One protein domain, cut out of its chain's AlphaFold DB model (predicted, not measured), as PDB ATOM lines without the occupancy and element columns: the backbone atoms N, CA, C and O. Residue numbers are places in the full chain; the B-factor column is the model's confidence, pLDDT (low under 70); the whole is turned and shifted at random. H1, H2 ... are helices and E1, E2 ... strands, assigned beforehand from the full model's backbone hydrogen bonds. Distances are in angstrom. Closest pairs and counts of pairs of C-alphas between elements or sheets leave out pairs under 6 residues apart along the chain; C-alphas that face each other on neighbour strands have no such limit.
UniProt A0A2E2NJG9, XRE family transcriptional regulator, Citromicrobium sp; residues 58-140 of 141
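Overview. This is residues 58 to 140 of the 141 residues of the protein "XRE family transcriptional regulator" of Citromicrobium sp (UniProt A0A2E2NJG9). A strongly twisted three-stranded sheet is sandwiched between two helices, H1 and H2, in three layers, and residues 83 to 88 stick out from one end. The 83 printed residues hold, in order, E1, E2, E3, H1 and H2, a mixed class. The strands form a meander, E1 - E2 - E3, each antiparallel to the one before. The whole is only just compact, close to loose, with a radius of gyration of the C-alphas of 14.1 A and spans of 44 by 36 by 20 A.

Along the chain. Find C-alpha 58 at (206.503, 243.815, 172.433); E1 runs 24.5 A to residue 66. E2, residues 72 to 80, covers 24.8 A; E3, residues 94 to 101, 20.4 A. H1 is residues 104 to 115, 16.7 A; H2, residues 124 to 138, 21.8 A, ends at (183.793, 250.224, 186.498).

Arrangement. In hairpin E1 and E2, look at N 65 and O 73, 2.8 A; in hairpin E2 and E3, N 72 and O 101, 2.8 A. H1 is on the sheet at a height of 8.0 A; its closest C-alphas to E1 are Phe 62 and Met 111, 6.3 A. H2, on the opposite face, runs across the strands, 81 degrees to E3 on the local plane; Leu 97 and Leu 126 have the closest C-alphas, 5.6 A. In both helices every O i to N i+4 pair is within hydrogen-bond range.

Size, cuts and confidence. The farthest C-alphas, Gln 85 and Arg 103, are 44.6 A apart. The printed part has no cut; the link E2 to E3 is long. Confidence is under 70 in 28 residues, among them 79 to 95.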
ATOM      1  N   ILE A  58     206.995 244.323 173.717       56.88
ATOM      2  CA  ILE A  58     206.503 243.815 172.433       56.88
ATOM      3  C   ILE A  58     206.008 244.983 171.569       56.88
ATOM      4  O   ILE A  58     206.381 245.080 170.406       56.88
ATOM      5  N   HIS A  59     205.229 245.911 172.135       60.09
ATOM      6  CA  HIS A  59     204.760 247.104 171.428       60.09
ATOM      7  C   HIS A  59     204.555 248.269 172.385       60.09
ATOM      8  O   HIS A  59     203.997 248.101 173.471       60.09
ATOM      9  N   ASP A  60     204.939 249.457 171.932       69.31
ATOM     10  CA  ASP A  60     204.652 250.696 172.625       69.31
ATOM     11  C   ASP A  60     204.048 251.709 171.655       69.31
ATOM     12  O   ASP A  60     204.721 252.177 170.738       69.31
ATOM     13  N   TYR A  61     202.757 251.994 171.810       77.56
ATOM     14  CA  TYR A  61     202.043 252.914 170.931       77.56
ATOM     15  C   TYR A  61     201.137 253.848 171.726       77.56
ATOM     16  O   TYR A  61     200.612 253.505 172.795       77.56
ATOM     17  N   PHE A  62     200.947 255.048 171.183       86.69
ATOM     18  CA  PHE A  62     199.970 255.996 171.692       86.69
ATOM     19  C   PHE A  62     198.618 255.776 171.012       86.69
ATOM     20  O   PHE A  62     198.542 255.424 169.838       86.69
ATOM     21  N   ARG A  63     197.532 255.992 171.751       89.38
ATOM     22  CA  ARG A  63     196.174 256.058 171.200       89.38
ATOM     23  C   ARG A  63     195.357 257.131 171.904       89.38
ATOM     24  O   ARG A  63     195.679 257.542 173.019       89.38
ATOM     25  N   VAL A  64     194.262 257.535 171.271       90.56
ATOM     26  CA  VAL A  64     193.243 258.391 171.885       90.56
ATOM     27  C   VAL A  64     192.064 257.525 172.321       90.56
ATOM     28  O   VAL A  64     191.447 256.856 171.497       90.56
ATOM     29  N   GLU A  65     191.746 257.545 173.611       91.25
ATOM     30  CA  GLU A  65     190.517 256.982 174.175       91.25
ATOM     31  C   GLU A  65     189.494 258.096 174.426       91.25
ATOM     32  O   GLU A  65     189.857 259.255 174.616       91.25
ATOM     33  N   VAL A  66     188.211 257.745 174.468       89.88
ATOM     34  CA  VAL A  66     187.144 258.657 174.894       89.88
ATOM     35  C   VAL A  66     186.716 258.250 176.302       89.88
ATOM     36  O   VAL A  66     186.378 257.089 176.536       89.88
ATOM     37  N   SER A  67     186.782 259.182 177.251       88.19
ATOM     38  CA  SER A  67     186.270 258.981 178.608       88.19
ATOM     39  C   SER A  67     184.743 259.045 178.619       88.19
ATOM     40  O   SER A  67     184.124 259.620 177.724       88.19
ATOM     41  N   LYS A  68     184.114 258.494 179.663       83.75
ATOM     42  CA  LYS A  68     182.648 258.504 179.808       83.75
ATOM     43  C   LYS A  68     182.048 259.909 179.868       83.75
ATOM     44  O   LYS A  68     180.897 260.087 179.499       83.75
ATOM     45  N   ASP A  69     182.818 260.897 180.313       86.44
ATOM     46  CA  ASP A  69     182.401 262.302 180.345       86.44
ATOM     47  C   ASP A  69     182.656 263.057 179.024       86.44
ATOM     48  O   ASP A  69     182.540 264.280 178.973       86.44
ATOM     49  N   GLY A  70     183.003 262.344 177.947       88.94
ATOM     50  CA  GLY A  70     183.196 262.906 176.609       88.94
ATOM     51  C   GLY A  70     184.572 263.530 176.363       88.94
ATOM     52  O   GLY A  70     184.815 264.050 175.274       88.94
ATOM     53  N   ARG A  71     185.493 263.478 177.335       93.25
ATOM     54  CA  ARG A  71     186.875 263.952 177.151       93.25
ATOM     55  C   ARG A  71     187.720 262.955 176.359       93.25
ATOM     56  O   ARG A  71     187.498 261.749 176.394       93.25
ATOM     57  N   TYR A  72     188.740 263.467 175.682       92.69
ATOM     58  CA  TYR A  72     189.680 262.699 174.873       92.69
ATOM     59  C   TYR A  72     190.981 262.490 175.646       92.69
ATOM     60  O   TYR A  72     191.682 263.444 175.982       92.69
ATOM     61  N   LEU A  73     191.297 261.234 175.930       91.38
ATOM     62  CA  LEU A  73     192.436 260.802 176.725       91.38
ATOM     63  C   LEU A  73     193.535 260.299 175.794       91.38
ATOM     64  O   LEU A  73     193.342 259.311 175.092       91.38
ATOM     65  N   VAL A  74     194.697 260.941 175.793       90.94
ATOM     66  CA  VAL A  74     195.868 260.415 175.082       90.94
ATOM     67  C   VAL A  74     196.577 259.455 176.014       90.94
ATOM     68  O   VAL A  74     197.083 259.870 177.055       90.94
ATOM     69  N   VAL A  75     196.612 258.180 175.652       87.25
ATOM     70  CA  VAL A  75     197.228 257.134 176.462       87.25
ATOM     71  C   VAL A  75     198.335 256.427 175.695       87.25
ATOM     72  O   VAL A  75     198.306 256.349 174.471       87.25
ATOM     73  N   ARG A  76     199.299 255.889 176.429       83.81
ATOM     74  CA  ARG A  76     200.332 254.986 175.928       83.81
ATOM     75  C   ARG A  76     200.038 253.599 176.459       83.81
ATOM     76  O   ARG A  76     199.864 253.462 177.671       83.81
ATOM     77  N   SER A  77     200.000 252.601 175.590       76.19
ATOM     78  CA  SER A  77     199.953 251.207 176.020       76.19
ATOM     79  C   SER A  77     201.250 250.515 175.681       76.19
ATOM     80  O   SER A  77     201.579 250.338 174.511       76.19
ATOM     81  N   SER A  78     201.940 250.086 176.730       70.12
ATOM     82  CA  SER A  78     203.121 249.245 176.614       70.12
ATOM     83  C   SER A  78     202.695 247.798 176.835       70.12
ATOM     84  O   SER A  78     202.316 247.437 177.949       70.12
ATOM     85  N   LEU A  79     202.733 246.972 175.788       64.50
ATOM     86  CA  LEU A  79     202.581 245.527 175.928       64.50
ATOM     87  C   LEU A  79     203.912 244.941 176.410       64.50
ATOM     88  O   LEU A  79     204.958 245.153 175.787       64.50
ATOM     89  N   ARG A  80     203.864 244.222 177.532       65.06
ATOM     90  CA  ARG A  80     205.015 243.542 178.127       65.06
ATOM     91  C   ARG A  80     204.751 242.045 178.202       65.06
ATOM     92  O   ARG A  80     203.651 241.637 178.576       65.06
ATOM     93  N   GLU A  81     205.771 241.273 177.858       57.69
ATOM     94  CA  GLU A  81     205.876 239.859 178.201       57.69
ATOM     95  C   GLU A  81     206.571 239.780 179.564       57.69
ATOM     96  O   GLU A  81     207.663 240.327 179.718       57.69
ATOM     97  N   GLU A  82     205.928 239.186 180.570       55.78
ATOM     98  CA  GLU A  82     206.613 238.825 181.815       55.78
ATOM     99  C   GLU A  82     206.806 237.300 181.836       55.78
ATOM    100  O   GLU A  82     205.830 236.566 181.648       55.78
ATOM    101  N   PRO A  83     208.030 236.789 182.066       51.94
ATOM    102  CA  PRO A  83     208.245 235.361 182.247       51.94
ATOM    103  C   PRO A  83     207.640 234.924 183.590       51.94
ATOM    104  O   PRO A  83     208.234 235.103 184.650       51.94
ATOM    105  N   HIS A  84     206.434 234.359 183.549       54.16
ATOM    106  CA  HIS A  84     205.779 233.742 184.703       54.16
ATOM    107  C   HIS A  84     205.987 232.217 184.684       54.16
ATOM    108  O   HIS A  84     206.021 231.608 183.616       54.16
ATOM    109  N   GLN A  85     206.095 231.582 185.861       51.00
ATOM    110  CA  GLN A  85     206.359 230.134 186.016       51.00
ATOM    111  C   GLN A  85     205.320 229.213 185.347       51.00
ATOM    112  O   GLN A  85     205.622 228.055 185.081       51.00
ATOM    113  N   ASN A  86     204.127 229.726 185.039       44.94
ATOM    114  CA  ASN A  86     203.075 229.009 184.324       44.94
ATOM    115  C   ASN A  86     202.803 229.728 182.997       44.94
ATOM    116  O   ASN A  86     202.599 230.941 182.988       44.94
ATOM    117  N   ALA A  87     202.841 228.973 181.900       44.66
ATOM    118  CA  ALA A  87     202.801 229.450 180.522       44.66
ATOM    119  C   ALA A  87     201.702 230.500 180.238       44.66
ATOM    120  O   ALA A  87     200.546 230.328 180.616       44.66
ATOM    121  N   MET A  88     202.089 231.546 179.492       43.03
ATOM    122  CA  MET A  88     201.248 232.603 178.905       43.03
ATOM    123  C   MET A  88     200.538 233.559 179.882       43.03
ATOM    124  O   MET A  88     199.330 233.763 179.798       43.03
ATOM    125  N   ALA A  89     201.294 234.274 180.719       41.41
ATOM    126  CA  ALA A  89     200.825 235.541 181.284       41.41
ATOM    127  C   ALA A  89     201.192 236.708 180.347       41.41
ATOM    128  O   ALA A  89     202.024 237.556 180.665       41.41
ATOM    129  N   TYR A  90     200.593 236.751 179.155       49.50
ATOM    130  CA  TYR A  90     200.559 238.010 178.415       49.50
ATOM    131  C   TYR A  90     199.682 238.994 179.204       49.50
ATOM    132  O   TYR A  90     198.678 238.597 179.789       49.50
ATOM    133  N   PHE A  91     200.022 240.281 179.144       47.44
ATOM    134  CA  PHE A  91     199.179 241.420 179.530       47.44
ATOM    135  C   PHE A  91     199.264 241.907 180.986       47.44
ATOM    136  O   PHE A  91     198.323 241.801 181.763       47.44
ATOM    137  N   TYR A  92     200.286 242.723 181.254       47.72
ATOM    138  CA  TYR A  92     200.012 244.038 181.841       47.72
ATOM    139  C   TYR A  92     200.314 245.111 180.801       47.72
ATOM    140  O   TYR A  92     201.423 245.638 180.707       47.72
ATOM    141  N   GLY A  93     199.305 245.426 179.988       53.81
ATOM    142  CA  GLY A  93     199.303 246.638 179.181       53.81
ATOM    143  C   GLY A  93     199.201 247.846 180.105       53.81
ATOM    144  O   GLY A  93     198.094 248.330 180.342       53.81
ATOM    145  N   LEU A  94     200.319 248.323 180.667       58.56
ATOM    146  CA  LEU A  94     200.300 249.538 181.482       58.56
ATOM    147  C   LEU A  94     199.826 250.682 180.591       58.56
ATOM    148  O   LEU A  94     200.537 251.137 179.696       58.56
ATOM    149  N   THR A  95     198.585 251.104 180.817       68.38
ATOM    150  CA  THR A  95     197.987 252.210 180.083       68.38
ATOM    151  C   THR A  95     198.238 253.477 180.875       68.38
ATOM    152  O   THR A  95     197.569 253.733 181.876       68.38
ATOM    153  N   ARG A  96     199.231 254.251 180.441       80.00
ATOM    154  CA  ARG A  96     199.592 255.529 181.064       80.00
ATOM    155  C   ARG A  96     198.919 256.673 180.331       80.00
ATOM    156  O   ARG A  96     198.875 256.671 179.105       80.00
ATOM    157  N   LEU A  97     198.424 257.653 181.075       84.44
ATOM    158  CA  LEU A  97     197.772 258.837 180.527       84.44
ATOM    159  C   LEU A  97     198.810 259.946 180.300       84.44
ATOM    160  O   LEU A  97     199.580 260.267 181.194       84.44
ATOM    161  N   TYR A  98     198.816 260.530 179.103       87.06
ATOM    162  CA  TYR A  98     199.739 261.591 178.674       87.06
ATOM    163  C   TYR A  98     199.035 262.915 178.357       87.06
ATOM    164  O   TYR A  98     199.696 263.928 178.127       87.06
ATOM    165  N   GLY A  99     197.704 262.932 178.361       89.06
ATOM    166  CA  GLY A  99     196.938 264.168 178.307       89.06
ATOM    167  C   GLY A  99     195.435 263.930 178.299       89.06
ATOM    168  O   GLY A  99     194.968 262.861 177.904       89.06
ATOM    169  N   VAL A 100     194.694 264.949 178.725       91.12
ATOM    170  CA  VAL A 100     193.231 264.984 178.703       91.12
ATOM    171  C   VAL A 100     192.786 266.240 177.980       91.12
ATOM    172  O   VAL A 100     193.211 267.341 178.325       91.12
ATOM    173  N   PHE A 101     191.928 266.081 176.982       93.50
ATOM    174  CA  PHE A 101     191.532 267.158 176.087       93.50
ATOM    175  C   PHE A 101     190.015 267.214 175.953       93.50
ATOM    176  O   PHE A 101     189.354 266.190 175.824       93.50
ATOM    177  N   ALA A 102     189.456 268.422 175.914       93.25
ATOM    178  CA  ALA A 102     188.040 268.618 175.595       93.25
ATOM    179  C   ALA A 102     187.737 268.394 174.101       93.25
ATOM    180  O   ALA A 102     186.604 268.111 173.728       93.25
ATOM    181  N   ARG A 103     188.748 268.523 173.232       96.44
ATOM    182  CA  ARG A 103     188.606 268.435 171.776       96.44
ATOM    183  C   ARG A 103     189.420 267.290 171.190       96.44
ATOM    184  O   ARG A 103     190.591 267.115 171.532       96.44
ATOM    185  N   ARG A 104     188.819 266.586 170.225       95.19
ATOM    186  CA  ARG A 104     189.441 265.457 169.523       95.19
ATOM    187  C   ARG A 104     190.707 265.870 168.778       95.19
ATOM    188  O   ARG A 104     191.738 265.224 168.927       95.19
ATOM    189  N   ASP A 105     190.660 266.955 168.007       95.56
ATOM    190  CA  ASP A 105     191.797 267.404 167.194       95.56
ATOM    191  C   ASP A 105     193.024 267.754 168.046       95.56
ATOM    192  O   ASP A 105     194.153 267.460 167.657       95.56
ATOM    193  N   HIS A 106     192.813 268.303 169.244       96.62
ATOM    194  CA  HIS A 106     193.894 268.585 170.189       96.62
ATOM    195  C   HIS A 106     194.555 267.296 170.688       96.62
ATOM    196  O   HIS A 106     195.782 267.206 170.689       96.62
ATOM    197  N   ALA A 107     193.757 266.282 171.038       94.00
ATOM    198  CA  ALA A 107     194.273 264.991 171.483       94.00
ATOM    199  C   ALA A 107     195.134 264.310 170.409       94.00
ATOM    200  O   ALA A 107     196.235 263.860 170.709       94.00
ATOM    201  N   TYR A 108     194.689 264.289 169.148       93.19
ATOM    202  CA  TYR A 108     195.469 263.685 168.058       93.19
ATOM    203  C   TYR A 108     196.733 264.482 167.710       93.19
ATOM    204  O   TYR A 108     197.777 263.882 167.459       93.19
ATOM    205  N   ARG A 109     196.686 265.823 167.740       93.50
ATOM    206  CA  ARG A 109     197.901 266.647 167.576       93.50
ATOM    207  C   ARG A 109     198.918 266.358 168.681       93.50
ATOM    208  O   ARG A 109     200.105 266.223 168.390       93.50
ATOM    209  N   TRP A 110     198.450 266.235 169.924       93.31
ATOM    210  CA  TRP A 110     199.293 265.888 171.065       93.31
ATOM    211  C   TRP A 110     199.872 264.478 170.940       93.31
ATOM    212  O   TRP A 110     201.076 264.303 171.086       93.31
ATOM    213  N   MET A 111     199.048 263.492 170.582       91.88
ATOM    214  CA  MET A 111     199.476 262.118 170.305       91.88
ATOM    215  C   MET A 111     200.603 262.081 169.267       91.88
ATOM    216  O   MET A 111     201.662 261.527 169.541       91.88
ATOM    217  N   GLY A 112     200.433 262.762 168.128       89.44
ATOM    218  CA  GLY A 112     201.476 262.829 167.104       89.44
ATOM    219  C   GLY A 112     202.758 263.520 167.587       89.44
ATOM    220  O   GLY A 112     203.854 263.172 167.152       89.44
ATOM    221  N   ALA A 113     202.660 264.494 168.498       89.62
ATOM    222  CA  ALA A 113     203.839 265.088 169.127       89.62
ATOM    223  C   ALA A 113     204.557 264.097 170.059       89.62
ATOM    224  O   ALA A 113     205.786 264.062 170.070       89.62
ATOM    225  N   LEU A 114     203.810 263.272 170.800       87.12
ATOM    226  CA  LEU A 114     204.367 262.230 171.664       87.12
ATOM    227  C   LEU A 114     205.041 261.113 170.864       87.12
ATOM    228  O   LEU A 114     206.108 260.669 171.266       87.12
ATOM    229  N   GLU A 115     204.477 260.710 169.726       83.12
ATOM    230  CA  GLU A 115     205.081 259.716 168.822       83.12
ATOM    231  C   GLU A 115     206.441 260.169 168.276       83.12
ATOM    232  O   GLU A 115     207.343 259.357 168.090       83.12
ATOM    233  N   ARG A 116     206.613 261.478 168.058       82.94
ATOM    234  CA  ARG A 116     207.894 262.078 167.648       82.94
ATOM    235  C   ARG A 116     208.813 262.405 168.820       82.94
ATOM    236  O   ARG A 116     209.961 262.784 168.601       82.94
ATOM    237  N   CYS A 117     208.326 262.305 170.054       79.81
ATOM    238  CA  CYS A 117     209.117 262.544 171.248       79.81
ATOM    239  C   CYS A 117     209.779 261.224 171.664       79.81
ATOM    240  O   CYS A 117     209.077 260.305 172.077       79.81
ATOM    241  N   PRO A 118     211.119 261.110 171.648       64.25
ATOM    242  CA  PRO A 118     211.784 259.865 172.041       64.25
ATOM    243  C   PRO A 118     211.508 259.477 173.502       64.25
ATOM    244  O   PRO A 118     211.637 258.321 173.897       64.25
ATOM    245  N   GLN A 119     211.183 260.464 174.345       67.50
ATOM    246  CA  GLN A 119     211.196 260.321 175.796       67.50
ATOM    247  C   GLN A 119     210.120 261.178 176.499       67.50
ATOM    248  O   GLN A 119     210.460 261.987 177.369       67.50
ATOM    249  N   PRO A 120     208.821 260.995 176.203       75.00
ATOM    250  CA  PRO A 120     207.776 261.813 176.794       75.00
ATOM    251  C   PRO A 120     207.666 261.543 178.297       75.00
ATOM    252  O   PRO A 120     207.820 260.412 178.771       75.00
ATOM    253  N   ARG A 121     207.464 262.615 179.062       70.00
ATOM    254  CA  ARG A 121     207.468 262.576 180.524       70.00
ATOM    255  C   ARG A 121     206.077 262.231 181.039       70.00
ATOM    256  O   ARG A 121     205.104 262.869 180.656       70.00
ATOM    257  N   ASP A 122     206.016 261.260 181.939       68.12
ATOM    258  CA  ASP A 122     204.806 260.969 182.699       68.12
ATOM    259  C   ASP A 122     204.618 262.017 183.811       68.12
ATOM    260  O   ASP A 122     205.600 262.471 184.419       68.12
ATOM    261  N   THR A 123     203.376 262.417 184.073       69.06
ATOM    262  CA  THR A 123     203.048 263.420 185.094       69.06
ATOM    263  C   THR A 123     202.115 262.829 186.147       69.06
ATOM    264  O   THR A 123     201.147 262.139 185.842       69.06
ATOM    265  N   ARG A 124     202.405 263.105 187.427       63.19
ATOM    266  CA  ARG A 124     201.679 262.525 188.573       63.19
ATOM    267  C   ARG A 124     200.182 262.853 188.556       63.19
ATOM    268  O   ARG A 124     199.379 262.047 189.014       63.19
ATOM    269  N   ASP A 125     199.816 264.018 188.035       69.81
ATOM    270  CA  ASP A 125     198.419 264.450 187.969       69.81
ATOM    271  C   ASP A 125     197.613 263.597 186.981       69.81
ATOM    272  O   ASP A 125     196.449 263.293 187.233       69.81
ATOM    273  N   LEU A 126     198.253 263.102 185.919       79.12
ATOM    274  CA  LEU A 126     197.620 262.207 184.955       79.12
ATOM    275  C   LEU A 126     197.439 260.782 185.495       79.12
ATOM    276  O   LEU A 126     196.495 260.107 185.093       79.12
ATOM    277  N   ALA A 127     198.270 260.335 186.443       70.56
ATOM    278  CA  ALA A 127     198.052 259.059 187.128       70.56
ATOM    279  C   ALA A 127     196.735 259.072 187.928       70.56
ATOM    280  O   ALA A 127     195.906 258.179 187.767       70.56
ATOM    281  N   LYS A 128     196.492 260.142 188.700       75.88
ATOM    282  CA  LYS A 128     195.228 260.336 189.436       75.88
ATOM    283  C   LYS A 128     194.026 260.440 188.499       75.88
ATOM    284  O   LYS A 128     192.966 259.881 188.769       75.88
ATOM    285  N   GLU A 129     194.185 261.150 187.385       80.19
ATOM    286  CA  GLU A 129     193.116 261.292 186.398       80.19
ATOM    287  C   GLU A 129     192.806 259.961 185.694       80.19
ATOM    288  O   GLU A 129     191.646 259.666 185.404       80.19
ATOM    289  N   ARG A 130     193.816 259.103 185.487       79.50
ATOM    290  CA  ARG A 130     193.608 257.749 184.967       79.50
ATOM    291  C   ARG A 130     192.862 256.861 185.958       79.50
ATOM    292  O   ARG A 130     191.939 256.165 185.546       79.50
ATOM    293  N   GLU A 131     193.215 256.896 187.241       77.38
ATOM    294  CA  GLU A 131     192.465 256.185 188.289       77.38
ATOM    295  C   GLU A 131     190.999 256.631 188.320       77.38
ATOM    296  O   GLU A 131     190.090 255.800 188.376       77.38
ATOM    297  N   ARG A 132     190.752 257.942 188.204       79.75
ATOM    298  CA  ARG A 132     189.397 258.495 188.104       79.75
ATOM    299  C   ARG A 132     188.639 257.943 186.893       79.75
ATOM    300  O   ARG A 132     187.503 257.505 187.058       79.75
ATOM    301  N   ASP A 133     189.242 257.941 185.704       80.25
ATOM    302  CA  ASP A 133     188.631 257.394 184.482       80.25
ATOM    303  C   ASP A 133     188.319 255.892 184.613       80.25
ATOM    304  O   ASP A 133     187.219 255.460 184.269       80.25
ATOM    305  N   ILE A 134     189.235 255.100 185.180       77.56
ATOM    306  CA  ILE A 134     189.019 253.666 185.437       77.56
ATOM    307  C   ILE A 134     187.831 253.457 186.389       77.56
ATOM    308  O   ILE A 134     186.948 252.650 186.098       77.56
ATOM    309  N   ASN A 135     187.760 254.226 187.477       77.50
ATOM    310  CA  ASN A 135     186.658 254.158 188.441       77.50
ATOM    311  C   ASN A 135     185.309 254.574 187.833       77.50
ATOM    312  O   ASN A 135     184.268 254.007 188.165       77.50
ATOM    313  N   LEU A 136     185.300 255.553 186.923       77.75
ATOM    314  CA  LEU A 136     184.099 255.906 186.163       77.75
ATOM    315  C   LEU A 136     183.673 254.760 185.236       77.75
ATOM    316  O   LEU A 136     182.476 254.506 185.073       77.75
ATOM    317  N   ARG A 137     184.629 254.044 184.632       71.75
ATOM    318  CA  ARG A 137     184.347 252.893 183.764       71.75
ATOM    319  C   ARG A 137     183.729 251.720 184.524       71.75
ATOM    320  O   ARG A 137     182.712 251.218 184.049       71.75
ATOM    321  N   SER A 138     184.258 251.367 185.695       70.44
ATOM    322  CA  SER A 138     183.793 250.224 186.498       70.44
ATOM    323  C   SER A 138     182.415 250.414 187.143       70.44
ATOM    324  O   SER A 138     181.682 249.450 187.283       70.44
ATOM    325  N   ARG A 139     182.017 251.645 187.490       62.09
ATOM    326  CA  ARG A 139     180.734 251.935 188.170       62.09
ATOM    327  C   ARG A 139     179.467 251.854 187.305       62.09
ATOM    328  O   ARG A 139     178.388 252.111 187.826       62.09
ATOM    329  N   ALA A 140     179.575 251.580 186.006       54.28
ATOM    330  CA  ALA A 140     178.403 251.469 185.123       54.28
ATOM    331  C   ALA A 140     178.348 250.146 184.342       54.28
ATOM    332  O   ALA A 140     177.703 250.094 183.297       54.28
TER     333      ALA A 140